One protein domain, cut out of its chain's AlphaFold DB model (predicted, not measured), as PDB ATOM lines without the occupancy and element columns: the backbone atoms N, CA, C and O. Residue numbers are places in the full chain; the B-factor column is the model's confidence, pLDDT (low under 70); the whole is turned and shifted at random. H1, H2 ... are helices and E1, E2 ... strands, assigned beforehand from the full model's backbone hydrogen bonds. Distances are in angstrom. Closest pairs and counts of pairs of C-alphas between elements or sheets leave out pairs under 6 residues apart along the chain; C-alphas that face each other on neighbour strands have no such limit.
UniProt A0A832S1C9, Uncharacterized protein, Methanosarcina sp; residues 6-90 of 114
ATOM      1  N   SER A   6     157.725 139.519 239.553       48.34
ATOM      2  CA  SER A   6     156.863 140.131 238.542       48.34
ATOM      3  C   SER A   6     155.809 140.958 239.271       48.34
ATOM      4  O   SER A   6     155.094 140.415 240.113       48.34
ATOM      5  N   GLY A   7     155.734 142.260 238.989       48.34
ATOM      6  CA  GLY A   7     154.652 143.107 239.495       48.34
ATOM      7  C   GLY A   7     153.272 142.664 238.988       48.34
ATOM      8  O   GLY A   7     153.157 141.783 238.137       48.34
ATOM      9  N   THR A   8     152.218 143.287 239.518       47.69
ATOM     10  CA  THR A   8     150.808 143.039 239.156       47.69
ATOM     11  C   THR A   8     150.474 143.324 237.690       47.69
ATOM     12  O   THR A   8     149.483 142.796 237.195       47.69
ATOM     13  N   ASP A   9     151.316 144.088 236.990       54.03
ATOM     14  CA  ASP A   9     151.363 144.137 235.532       54.03
ATOM     15  C   ASP A   9     152.730 143.593 235.059       54.03
ATOM     16  O   ASP A   9     153.771 144.201 235.345       54.03
ATOM     17  N   PRO A  10     152.774 142.460 234.332       51.06
ATOM     18  CA  PRO A  10     154.014 141.937 233.768       51.06
ATOM     19  C   PRO A  10     154.669 142.893 232.755       51.06
ATOM     20  O   PRO A  10     155.814 142.650 232.378       51.06
ATOM     21  N   HIS A  11     153.995 143.962 232.318       52.06
ATOM     22  CA  HIS A  11     154.539 145.012 231.455       52.06
ATOM     23  C   HIS A  11     155.134 146.212 232.208       52.06
ATOM     24  O   HIS A  11     155.810 147.025 231.579       52.06
ATOM     25  N   GLU A  12     154.932 146.346 233.523       63.41
ATOM     26  CA  GLU A  12     155.433 147.510 234.272       63.41
ATOM     27  C   GLU A  12     156.850 147.309 234.812       63.41
ATOM     28  O   GLU A  12     157.657 148.243 234.785       63.41
ATOM     29  N   PHE A  13     157.175 146.097 235.275       69.44
ATOM     30  CA  PHE A  13     158.475 145.803 235.875       69.44
ATOM     31  C   PHE A  13     158.814 144.306 235.840       69.44
ATOM     32  O   PHE A  13     158.121 143.484 236.449       69.44
ATOM     33  N   LYS A  14     159.919 143.954 235.172       81.69
ATOM     34  CA  LYS A  14     160.511 142.605 235.185       81.69
ATOM     35  C   LYS A  14     161.942 142.676 235.700       81.69
ATOM     36  O   LYS A  14     162.703 143.529 235.256       81.69
ATOM     37  N   PHE A  15     162.310 141.759 236.592       86.00
ATOM     38  CA  PHE A  15     163.678 141.609 237.087       86.00
ATOM     39  C   PHE A  15     164.135 140.159 236.965       86.00
ATOM     40  O   PHE A  15     163.443 139.243 237.419       86.00
ATOM     41  N   GLN A  16     165.297 139.959 236.352       90.06
ATOM     42  CA  GLN A  16     165.918 138.657 236.149       90.06
ATOM     43  C   GLN A  16     167.427 138.745 236.367       90.06
ATOM     44  O   GLN A  16     168.022 139.822 236.331       90.06
ATOM     45  N   THR A  17     168.043 137.592 236.595       90.69
ATOM     46  CA  THR A  17     169.494 137.457 236.709       90.69
ATOM     47  C   THR A  17     169.957 136.273 235.887       90.69
ATOM     48  O   THR A  17     169.293 135.236 235.909       90.69
ATOM     49  N   TYR A  18     171.121 136.415 235.280       92.94
ATOM     50  CA  TYR A  18     171.757 135.416 234.437       92.94
ATOM     51  C   TYR A  18     173.217 135.270 234.852       92.94
ATOM     52  O   TYR A  18     173.807 136.224 235.374       92.94
ATOM     53  N   THR A  19     173.815 134.108 234.602       93.81
ATOM     54  CA  THR A  19     175.276 134.048 234.483       93.81
ATOM     55  C   THR A  19     175.727 134.801 233.228       93.81
ATOM     56  O   THR A  19     174.917 135.074 232.336       93.81
ATOM     57  N   LYS A  20     177.013 135.149 233.114       92.81
ATOM     58  CA  LYS A  20     177.523 135.777 231.880       92.81
ATOM     59  C   LYS A  20     177.352 134.854 230.674       92.81
ATOM     60  O   LYS A  20     176.988 135.327 229.602       92.81
ATOM     61  N   GLU A  21     177.558 133.551 230.861       93.50
ATOM     62  CA  GLU A  21     177.381 132.536 229.815       93.50
ATOM     63  C   GLU A  21     175.917 132.419 229.370       93.50
ATOM     64  O   GLU A  21     175.636 132.478 228.174       93.50
ATOM     65  N   GLU A  22     174.976 132.328 230.319       94.75
ATOM     66  CA  GLU A  22     173.539 132.306 230.021       94.75
ATOM     67  C   GLU A  22     173.116 133.577 229.280       94.75
ATOM     68  O   GLU A  22     172.404 133.511 228.279       94.75
ATOM     69  N   PHE A  23     173.598 134.736 229.736       94.75
ATOM     70  CA  PHE A  23     173.294 136.012 229.105       94.75
ATOM     71  C   PHE A  23     173.828 136.082 227.671       94.75
ATOM     72  O   PHE A  23     173.101 136.476 226.760       94.75
ATOM     73  N   ALA A  24     175.089 135.707 227.455       93.81
ATOM     74  CA  ALA A  24     175.696 135.737 226.130       93.81
ATOM     75  C   ALA A  24     174.971 134.801 225.158       93.81
ATOM     76  O   ALA A  24     174.738 135.177 224.009       93.81
ATOM     77  N   LEU A  25     174.541 133.627 225.622       94.69
ATOM     78  CA  LEU A  25     173.789 132.696 224.792       94.69
ATOM     79  C   LEU A  25     172.395 133.240 224.447       94.69
ATOM     80  O   LEU A  25     171.995 133.193 223.287       94.69
ATOM     81  N   GLU A  26     171.665 133.766 225.433       92.19
ATOM     82  CA  GLU A  26     170.270 134.193 225.264       92.19
ATOM     83  C   GLU A  26     170.134 135.537 224.532       92.19
ATOM     84  O   GLU A  26     169.240 135.693 223.703       92.19
ATOM     85  N   TYR A  27     171.025 136.497 224.802       91.00
ATOM     86  CA  TYR A  27     170.902 137.877 224.310       91.00
ATOM     87  C   TYR A  27     171.904 138.230 223.215       91.00
ATOM     88  O   TYR A  27     171.597 139.052 222.354       91.00
ATOM     89  N   LEU A  28     173.094 137.624 223.228       91.19
ATOM     90  CA  LEU A  28     174.148 137.915 222.249       91.19
ATOM     91  C   LEU A  28     174.284 136.810 221.193       91.19
ATOM     92  O   LEU A  28     174.959 137.020 220.187       91.19
ATOM     93  N   ASN A  29     173.627 135.661 221.398       93.88
ATOM     94  CA  ASN A  29     173.746 134.458 220.574       93.88
ATOM     95  C   ASN A  29     175.211 133.997 220.405       93.88
ATOM     96  O   ASN A  29     175.637 133.603 219.317       93.88
ATOM     97  N   VAL A  30     175.992 134.078 221.488       93.00
ATOM     98  CA  VAL A  30     177.413 133.702 221.549       93.00
ATOM     99  C   VAL A  30     177.651 132.776 222.741       93.00
ATOM    100  O   VAL A  30     177.127 133.001 223.829       93.00
ATOM    101  N   SER A  31     178.470 131.741 222.553       94.44
ATOM    102  CA  SER A  31     178.981 130.916 223.653       94.44
ATOM    103  C   SER A  31     180.301 131.489 224.153       94.44
ATOM    104  O   SER A  31     181.216 131.681 223.355       94.44
ATOM    105  N   LEU A  32     180.398 131.749 225.458       91.06
ATOM    106  CA  LEU A  32     181.615 132.288 226.064       91.06
ATOM    107  C   LEU A  32     182.634 131.191 226.363       91.06
ATOM    108  O   LEU A  32     182.307 130.096 226.820       91.06
ATOM    109  N   THR A  33     183.895 131.542 226.187       89.06
ATOM    110  CA  THR A  33     185.063 130.852 226.719       89.06
ATOM    111  C   THR A  33     185.583 131.590 227.953       89.06
ATOM    112  O   THR A  33     185.151 132.694 228.284       89.06
ATOM    113  N   LYS A  34     186.541 130.989 228.666       84.12
ATOM    114  CA  LYS A  34     187.158 131.628 229.842       84.12
ATOM    115  C   LYS A  34     188.041 132.826 229.491       84.12
ATOM    116  O   LYS A  34     188.377 133.590 230.390       84.12
ATOM    117  N   GLU A  35     188.459 132.938 228.233       88.25
ATOM    118  CA  GLU A  35     189.309 134.027 227.754       88.25
ATOM    119  C   GLU A  35     188.506 135.236 227.257       88.25
ATOM    120  O   GLU A  35     189.082 136.310 227.098       88.25
ATOM    121  N   ASP A  36     187.198 135.082 227.032       90.81
ATOM    122  CA  ASP A  36     186.373 136.144 226.465       90.81
ATOM    123  C   ASP A  36     186.112 137.273 227.470       90.81
ATOM    124  O   ASP A  36     185.659 137.052 228.601       90.81
ATOM    125  N   ASP A  37     186.330 138.513 227.028       90.50
ATOM    126  CA  ASP A  37     185.914 139.693 227.776       90.50
ATOM    127  C   ASP A  37     184.426 139.962 227.531       90.50
ATOM    128  O   ASP A  37     184.004 140.558 226.536       90.50
ATOM    129  N   PHE A  38     183.605 139.516 228.481       90.88
ATOM    130  CA  PHE A  38     182.164 139.739 228.443       90.88
ATOM    131  C   PHE A  38     181.782 141.226 228.353       90.88
ATOM    132  O   PHE A  38     180.780 141.553 227.720       90.88
ATOM    133  N   ILE A  39     182.542 142.128 228.985       88.62
ATOM    134  CA  ILE A  39     182.230 143.562 228.962       88.62
ATOM    135  C   ILE A  39     182.454 144.118 227.561       88.62
ATOM    136  O   ILE A  39     181.585 144.820 227.047       88.62
ATOM    137  N   GLU A  40     183.569 143.760 226.926       89.12
ATOM    138  CA  GLU A  40     183.852 144.153 225.544       89.12
ATOM    139  C   GLU A  40     182.781 143.623 224.580       89.12
ATOM    140  O   GLU A  40     182.247 144.377 223.763       89.12
ATOM    141  N   LEU A  41     182.395 142.350 224.711       91.00
ATOM    142  CA  LEU A  41     181.324 141.753 223.907       91.00
ATOM    143  C   LEU A  41     179.985 142.478 224.093       91.00
ATOM    144  O   LEU A  41     179.292 142.763 223.113       91.00
ATOM    145  N   PHE A  42     179.631 142.800 225.338       90.25
ATOM    146  CA  PHE A  42     178.404 143.522 225.657       90.25
ATOM    147  C   PHE A  42     178.397 144.924 225.029       90.25
ATOM    148  O   PHE A  42     177.422 145.312 224.382       90.25
ATOM    149  N   GLU A  43     179.492 145.674 225.185       87.94
ATOM    150  CA  GLU A  43     179.646 147.029 224.641       87.94
ATOM    151  C   GLU A  43     179.649 147.046 223.107       87.94
ATOM    152  O   GLU A  43     179.107 147.970 222.501       87.94
ATOM    153  N   ASN A  44     180.189 146.010 222.462       89.50
ATOM    154  CA  ASN A  44     180.141 145.865 221.007       89.50
ATOM    155  C   ASN A  44     178.718 145.624 220.483       89.50
ATOM    156  O   ASN A  44     178.387 146.079 219.388       89.50
ATOM    157  N   HIS A  45     177.871 144.925 221.245       89.44
ATOM    158  CA  HIS A  45     176.499 144.624 220.831       89.44
ATOM    159  C   HIS A  45     175.546 145.800 221.065       89.44
ATOM    160  O   HIS A  45     174.803 146.195 220.168       89.44
ATOM    161  N   TYR A  46     175.558 146.364 222.271       85.81
ATOM    162  CA  TYR A  46     174.606 147.399 222.674       85.81
ATOM    163  C   TYR A  46     175.140 148.833 222.523       85.81
ATOM    164  O   TYR A  46     174.414 149.802 222.760       85.81
ATOM    165  N   GLY A  47     176.401 148.982 222.120       80.19
ATOM    166  CA  GLY A  47     177.109 150.255 222.127       80.19
ATOM    167  C   GLY A  47     177.557 150.661 223.533       80.19
ATOM    168  O   GLY A  47     177.400 149.940 224.518       80.19
ATOM    169  N   THR A  48     178.112 151.868 223.641       66.75
ATOM    170  CA  THR A  48     178.585 152.445 224.908       66.75
ATOM    171  C   THR A  48     177.674 153.583 225.378       66.75
ATOM    172  O   THR A  48     177.789 154.701 224.871       66.75
ATOM    173  N   PRO A  49     176.787 153.368 226.373       62.94
ATOM    174  CA  PRO A  49     176.164 154.504 227.052       62.94
ATOM    175  C   PRO A  49     176.219 154.468 228.588       62.94
ATOM    176  O   PRO A  49     175.986 153.455 229.240       62.94
ATOM    177  N   ASN A  50     176.487 155.662 229.131       55.75
ATOM    178  CA  ASN A  50     176.419 156.099 230.529       55.75
ATOM    179  C   ASN A  50     176.930 155.079 231.561       55.75
ATOM    180  O   ASN A  50     176.195 154.693 232.470       55.75
ATOM    181  N   LYS A  51     178.211 154.694 231.444       60.56
ATOM    182  CA  LYS A  51     178.936 153.972 232.499       60.56
ATOM    183  C   LYS A  51     178.894 154.808 233.780       60.56
ATOM    184  O   LYS A  51     179.743 155.666 234.016       60.56
ATOM    185  N   LYS A  52     177.888 154.577 234.620       62.88
ATOM    186  CA  LYS A  52     177.951 154.935 236.033       62.88
ATOM    187  C   LYS A  52     178.782 153.850 236.669       62.88
ATOM    188  O   LYS A  52     178.269 152.824 237.097       62.88
ATOM    189  N   ASP A  53     180.087 154.040 236.560       61.94
ATOM    190  CA  ASP A  53     181.064 153.094 237.055       61.94
ATOM    191  C   ASP A  53     181.035 153.165 238.585       61.94
ATOM    192  O   ASP A  53     181.751 153.940 239.218       61.94
ATOM    193  N   GLU A  54     180.118 152.419 239.194       65.19
ATOM    194  CA  GLU A  54     180.105 152.241 240.633       65.19
ATOM    195  C   GLU A  54     181.127 151.161 240.996       65.19
ATOM    196  O   GLU A  54     181.457 150.275 240.201       65.19
ATOM    197  N   PHE A  55     181.653 151.231 242.220       66.38
ATOM    198  CA  PHE A  55     182.728 150.353 242.693       66.38
ATOM    199  C   PHE A  55     182.423 148.853 242.515       66.38
ATOM    200  O   PHE A  55     183.350 148.054 242.497       66.38
ATOM    201  N   LEU A  56     181.147 148.468 242.372       75.94
ATOM    202  CA  LEU A  56     180.675 147.082 242.357       75.94
ATOM    203  C   LEU A  56     180.014 146.647 241.035       75.94
ATOM    204  O   LEU A  56     180.043 145.458 240.709       75.94
ATOM    205  N   MET A  57     179.404 147.567 240.282       81.12
ATOM    206  CA  MET A  57     178.559 147.234 239.129       81.12
ATOM    207  C   MET A  57     178.761 148.221 237.983       81.12
ATOM    208  O   MET A  57     178.803 149.429 238.197       81.12
ATOM    209  N   ILE A  58     178.836 147.690 236.764       84.75
ATOM    210  CA  ILE A  58     178.734 148.468 235.529       84.75
ATOM    211  C   ILE A  58     177.278 148.411 235.091       84.75
ATOM    212  O   ILE A  58     176.737 147.321 234.918       84.75
ATOM    213  N   THR A  59     176.630 149.561 234.937       87.25
ATOM    214  CA  THR A  59     175.220 149.612 234.545       87.25
ATOM    215  C   THR A  59     175.026 150.242 233.175       87.25
ATOM    216  O   THR A  59     175.609 151.293 232.908       87.25
ATOM    217  N   TYR A  60     174.134 149.661 232.378       87.06
ATOM    218  CA  TYR A  60     173.730 150.131 231.055       87.06
ATOM    219  C   TYR A  60     172.216 150.309 231.021       87.06
ATOM    220  O   TYR A  60     171.486 149.358 231.281       87.06
ATOM    221  N   ASP A  61     171.738 151.512 230.716       87.00
ATOM    222  CA  ASP A  61     170.307 151.808 230.568       87.00
ATOM    223  C   ASP A  61     169.993 151.953 229.076       87.00
ATOM    224  O   ASP A  61     170.431 152.915 228.439       87.00
ATOM    225  N   ILE A  62     169.307 150.959 228.510       87.19
ATOM    226  CA  ILE A  62     169.085 150.814 227.067       87.19
ATOM    227  C   ILE A  62     167.594 150.954 226.781       87.19
ATOM    228  O   ILE A  62     166.770 150.235 227.345       87.19
ATOM    229  N   GLN A  63     167.245 151.883 225.896       87.62
ATOM    230  CA  GLN A  63     165.873 152.066 225.435       87.62
ATOM    231  C   GLN A  63     165.511 150.988 224.409       87.62
ATOM    232  O   GLN A  63     166.317 150.682 223.530       87.62
ATOM    233  N   ASP A  64     164.303 150.433 224.511       83.94
ATOM    234  CA  ASP A  64     163.783 149.500 223.515       83.94
ATOM    235  C   ASP A  64     163.612 150.232 222.165       83.94
ATOM    236  O   ASP A  64     162.966 151.288 222.123       83.94
ATOM    237  N   PRO A  65     164.203 149.725 221.065       81.12
ATOM    238  CA  PRO A  65     164.122 150.381 219.762       81.12
ATOM    239  C   PRO A  65     162.698 150.407 219.185       81.12
ATOM    240  O   PRO A  65     162.375 151.316 218.419       81.12
ATOM    241  N   GLU A  66     161.842 149.456 219.567       85.88
ATOM    242  CA  GLU A  66     160.456 149.339 219.100       85.88
ATOM    243  C   GLU A  66     159.463 150.045 220.045       85.88
ATOM    244  O   GLU A  66     158.366 150.431 219.627       85.88
ATOM    245  N   ASP A  67     159.836 150.266 221.315       83.62
ATOM    246  CA  ASP A  67     159.013 150.968 222.307       83.62
ATOM    247  C   ASP A  67     159.782 152.057 223.073       83.62
ATOM    248  O   ASP A  67     160.453 151.824 224.077       83.62
ATOM    249  N   ASN A  68     159.532 153.311 222.690       81.12
ATOM    250  CA  ASN A  68     160.126 154.493 223.318       81.12
ATOM    251  C   ASN A  68     159.817 154.670 224.818       81.12
ATOM    252  O   ASN A  68     160.412 155.538 225.467       81.12
ATOM    253  N   TYR A  69     158.864 153.924 225.367       83.44
ATOM    254  CA  TYR A  69     158.509 153.968 226.780       83.44
ATOM    255  C   TYR A  69     159.174 152.856 227.580       83.44
ATOM    256  O   TYR A  69     159.150 152.916 228.806       83.44
ATOM    257  N   THR A  70     159.778 151.872 226.927       85.56
ATOM    258  CA  THR A  70     160.377 150.723 227.593       85.56
ATOM    259  C   THR A  70     161.891 150.881 227.648       85.56
ATOM    260  O   THR A  70     162.546 151.238 226.673       85.56
ATOM    261  N   TYR A  71     162.442 150.660 228.837       87.31
ATOM    262  CA  TYR A  71     163.872 150.730 229.109       87.31
ATOM    263  C   TYR A  71     164.298 149.457 229.819       87.31
ATOM    264  O   TYR A  71     163.610 148.996 230.734       87.31
ATOM    265  N   THR A  72     165.452 148.925 229.435       89.38
ATOM    266  CA  THR A  72     166.093 147.802 230.108       89.38
ATOM    267  C   THR A  72     167.417 148.252 230.707       89.38
ATOM    268  O   THR A  72     168.321 148.702 230.007       89.38
ATOM    269  N   LEU A  73     167.521 148.118 232.027       88.62
ATOM    270  CA  LEU A  73     168.744 148.302 232.787       88.62
ATOM    271  C   LEU A  73     169.472 146.962 232.895       88.62
ATOM    272  O   LEU A  73     168.966 146.026 233.517       88.62
ATOM    273  N   TYR A  74     170.678 146.905 232.348       89.62
ATOM    274  CA  TYR A  74     171.614 145.808 232.540       89.62
ATOM    275  C   TYR A  74     172.632 146.201 233.605       89.62
ATOM    276  O   TYR A  74     173.269 147.243 233.495       89.62
ATOM    277  N   GLY A  75     172.790 145.386 234.641       90.62
ATOM    278  CA  GLY A  75     173.840 145.540 235.642       90.62
ATOM    279  C   GLY A  75     174.819 144.384 235.543       90.62
ATOM    280  O   GLY A  75     174.418 143.242 235.712       90.62
ATOM    281  N   VAL A  76     176.097 144.651 235.311       89.81
ATOM    282  CA  VAL A  76     177.146 143.627 235.298       89.81
ATOM    283  C   VAL A  76     177.981 143.769 236.559       89.81
ATOM    284  O   VAL A  76     178.575 144.821 236.804       89.81
ATOM    285  N   ASN A  77     178.016 142.727 237.387       87.25
ATOM    286  CA  ASN A  77     178.842 142.732 238.590       87.25
ATOM    287  C   ASN A  77     180.306 142.456 238.226       87.25
ATOM    288  O   ASN A  77     180.611 141.499 237.514       87.25
ATOM    289  N   LYS A  78     181.226 143.285 238.732       80.88
ATOM    290  CA  LYS A  78     182.664 143.144 238.447       80.88
ATOM    291  C   LYS A  78     183.312 141.963 239.176       80.88
ATOM    292  O   LYS A  78     184.334 141.458 238.727       80.88
ATOM    293  N   TYR A  79     182.731 141.529 240.293       83.25
ATOM    294  CA  TYR A  79     183.306 140.528 241.199       83.25
ATOM    295  C   TYR A  79     182.586 139.181 241.163       83.25
ATOM    296  O   TYR A  79     183.041 138.225 241.791       83.25
ATOM    297  N   THR A  80     181.456 139.096 240.465       88.62
ATOM    298  CA  THR A  80     180.698 137.857 240.303       88.62
ATOM    299  C   THR A  80     180.430 137.585 238.831       88.62
ATOM    300  O   THR A  80     180.631 138.437 237.966       88.62
ATOM    301  N   ASP A  81     179.965 136.376 238.539       90.25
ATOM    302  CA  ASP A  81     179.574 135.982 237.188       90.25
ATOM    303  C   ASP A  81     178.130 136.385 236.841       90.25
ATOM    304  O   ASP A  81     177.504 135.782 235.983       90.25
ATOM    305  N   LEU A  82     177.557 137.371 237.539       91.62
ATOM    306  CA  LEU A  82     176.137 137.699 237.416       91.62
ATOM    307  C   LEU A  82     175.885 138.953 236.581       91.62
ATOM    308  O   LEU A  82     176.511 140.002 236.774       91.62
ATOM    309  N   VAL A  83     174.869 138.840 235.728       92.19
ATOM    310  CA  VAL A  83     174.249 139.926 234.974       92.19
ATOM    311  C   VAL A  83     172.809 140.086 235.451       92.19
ATOM    312  O   VAL A  83     172.039 139.129 235.502       92.19
ATOM    313  N   TYR A  84     172.440 141.306 235.816       91.44
ATOM    314  CA  TYR A  84     171.107 141.689 236.263       91.44
ATOM    315  C   TYR A  84     170.378 142.372 235.115       91.44
ATOM    316  O   TYR A  84     170.940 143.262 234.485       91.44
ATOM    317  N   VAL A  85     169.128 141.996 234.871       91.44
ATOM    318  CA  VAL A  85     168.292 142.566 233.811       91.44
ATOM    319  C   VAL A  85     167.015 143.090 234.444       91.44
ATOM    320  O   VAL A  85     166.260 142.329 235.053       91.44
ATOM    321  N   SER A  86     166.771 144.393 234.315       88.44
ATOM    322  CA  SER A  86     165.552 145.034 234.797       88.44
ATOM    323  C   SER A  86     164.874 145.815 233.684       88.44
ATOM    324  O   SER A  86     165.376 146.849 233.257       88.44
ATOM    325  N   THR A  87     163.714 145.346 233.236       88.38
ATOM    326  CA  THR A  87     162.901 146.039 232.231       88.38
ATOM    327  C   THR A  87     161.794 146.815 232.927       88.38
ATOM    328  O   THR A  87     161.068 146.259 233.755       88.38
ATOM    329  N   ARG A  88     161.657 148.095 232.584       85.88
ATOM    330  CA  ARG A  88     160.644 149.007 233.121       85.88
ATOM    331  C   ARG A  88     159.946 149.759 231.998       85.88
ATOM    332  O   ARG A  88     160.596 150.199 231.049       85.88
ATOM    333  N   LYS A  89     158.644 149.988 232.157       85.12
ATOM    334  CA  LYS A  89     157.885 150.890 231.290       85.12
ATOM    335  C   LYS A  89     157.707 152.241 231.972       85.12
ATOM    336  O   LYS A  89     157.146 152.348 233.059       85.12
ATOM    337  N   VAL A  90     158.196 153.296 231.338       78.81
ATOM    338  CA  VAL A  90     158.033 154.672 231.793       78.81
ATOM    339  C   VAL A  90     156.624 155.125 231.430       78.81
ATOM    340  O   VAL A  90     156.311 155.368 230.264       78.81
TER     341      VAL A  90
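AT A GLANCE: This is residues 6 to 90 of the 114 residues of an uncharacterized protein of Methanosarcina sp (UniProt A0A832S1C9). A twisted sheet of four antiparallel strands makes one layer, and two short helices, H1 and H2, side by side, pack on one face of it toward the end where E1 ends and E4 begins. The 85 printed residues hold, along the chain, E1 H1 H2 E2 E3 E4, and the sheet's order is E1 E4 E3 E2. The class is mixed, helices and strands. The whole is compact, with a radius of gyration of the C-alphas of 13.1 A, yet elongated, spanning 40 by 24 by 23 A.

IN THESE COORDINATES: Inner strands E4, residues 82 to 89, and E3, residues 70 to 77, measure 23.3 A and 22.9 A. Edge strand E1, residues 13 to 19, runs 20.6 A from C-alpha 13 at (158.475, 145.803, 235.875); edge strand E2, residues 57 to 63, runs 19.3 A. H1, residues 20 to 28, measures 10.4 A, and H2, residues 38 to 46, 12.2 A. E4 ends with C-alpha 89 at (157.885, 150.890, 231.290).

HOW THE PARTS SIT: E2, E3 and E4 form a meander, each strand the antiparallel neighbour of the one before, with hairpins E2 and E3, and E3 and E4. N 60 and O 74 are 2.8 A apart, N 73 and O 86 2.8 A, and, between E1 and E4, N 16 and O 85 2.9 A, within hydrogen-bond range. H1 is on the sheet, over E1, at a height of 8.2 A, and stands up from it at 44 degrees. H2 is on the sheet too, its closest pair with E2 being the C-alphas of Tyr 46 and Ile 62, 7.8 A. H1 and H2 touch, C-alphas of Lys 20 and Phe 38 being closest at 7.0 A, and run the same way at a shallow tilt of 16 degrees. In both helices every O i to N i+4 pair is within hydrogen-bond range.

THE WHOLE: The C-alphas farthest apart, of Thr 8 and Glu 35, are 41.2 A apart. The printed part has no cut and no long link. Mean pLDDT of the printed part is 82.7; residues 6 to 13 and 48 to 55 are under 70.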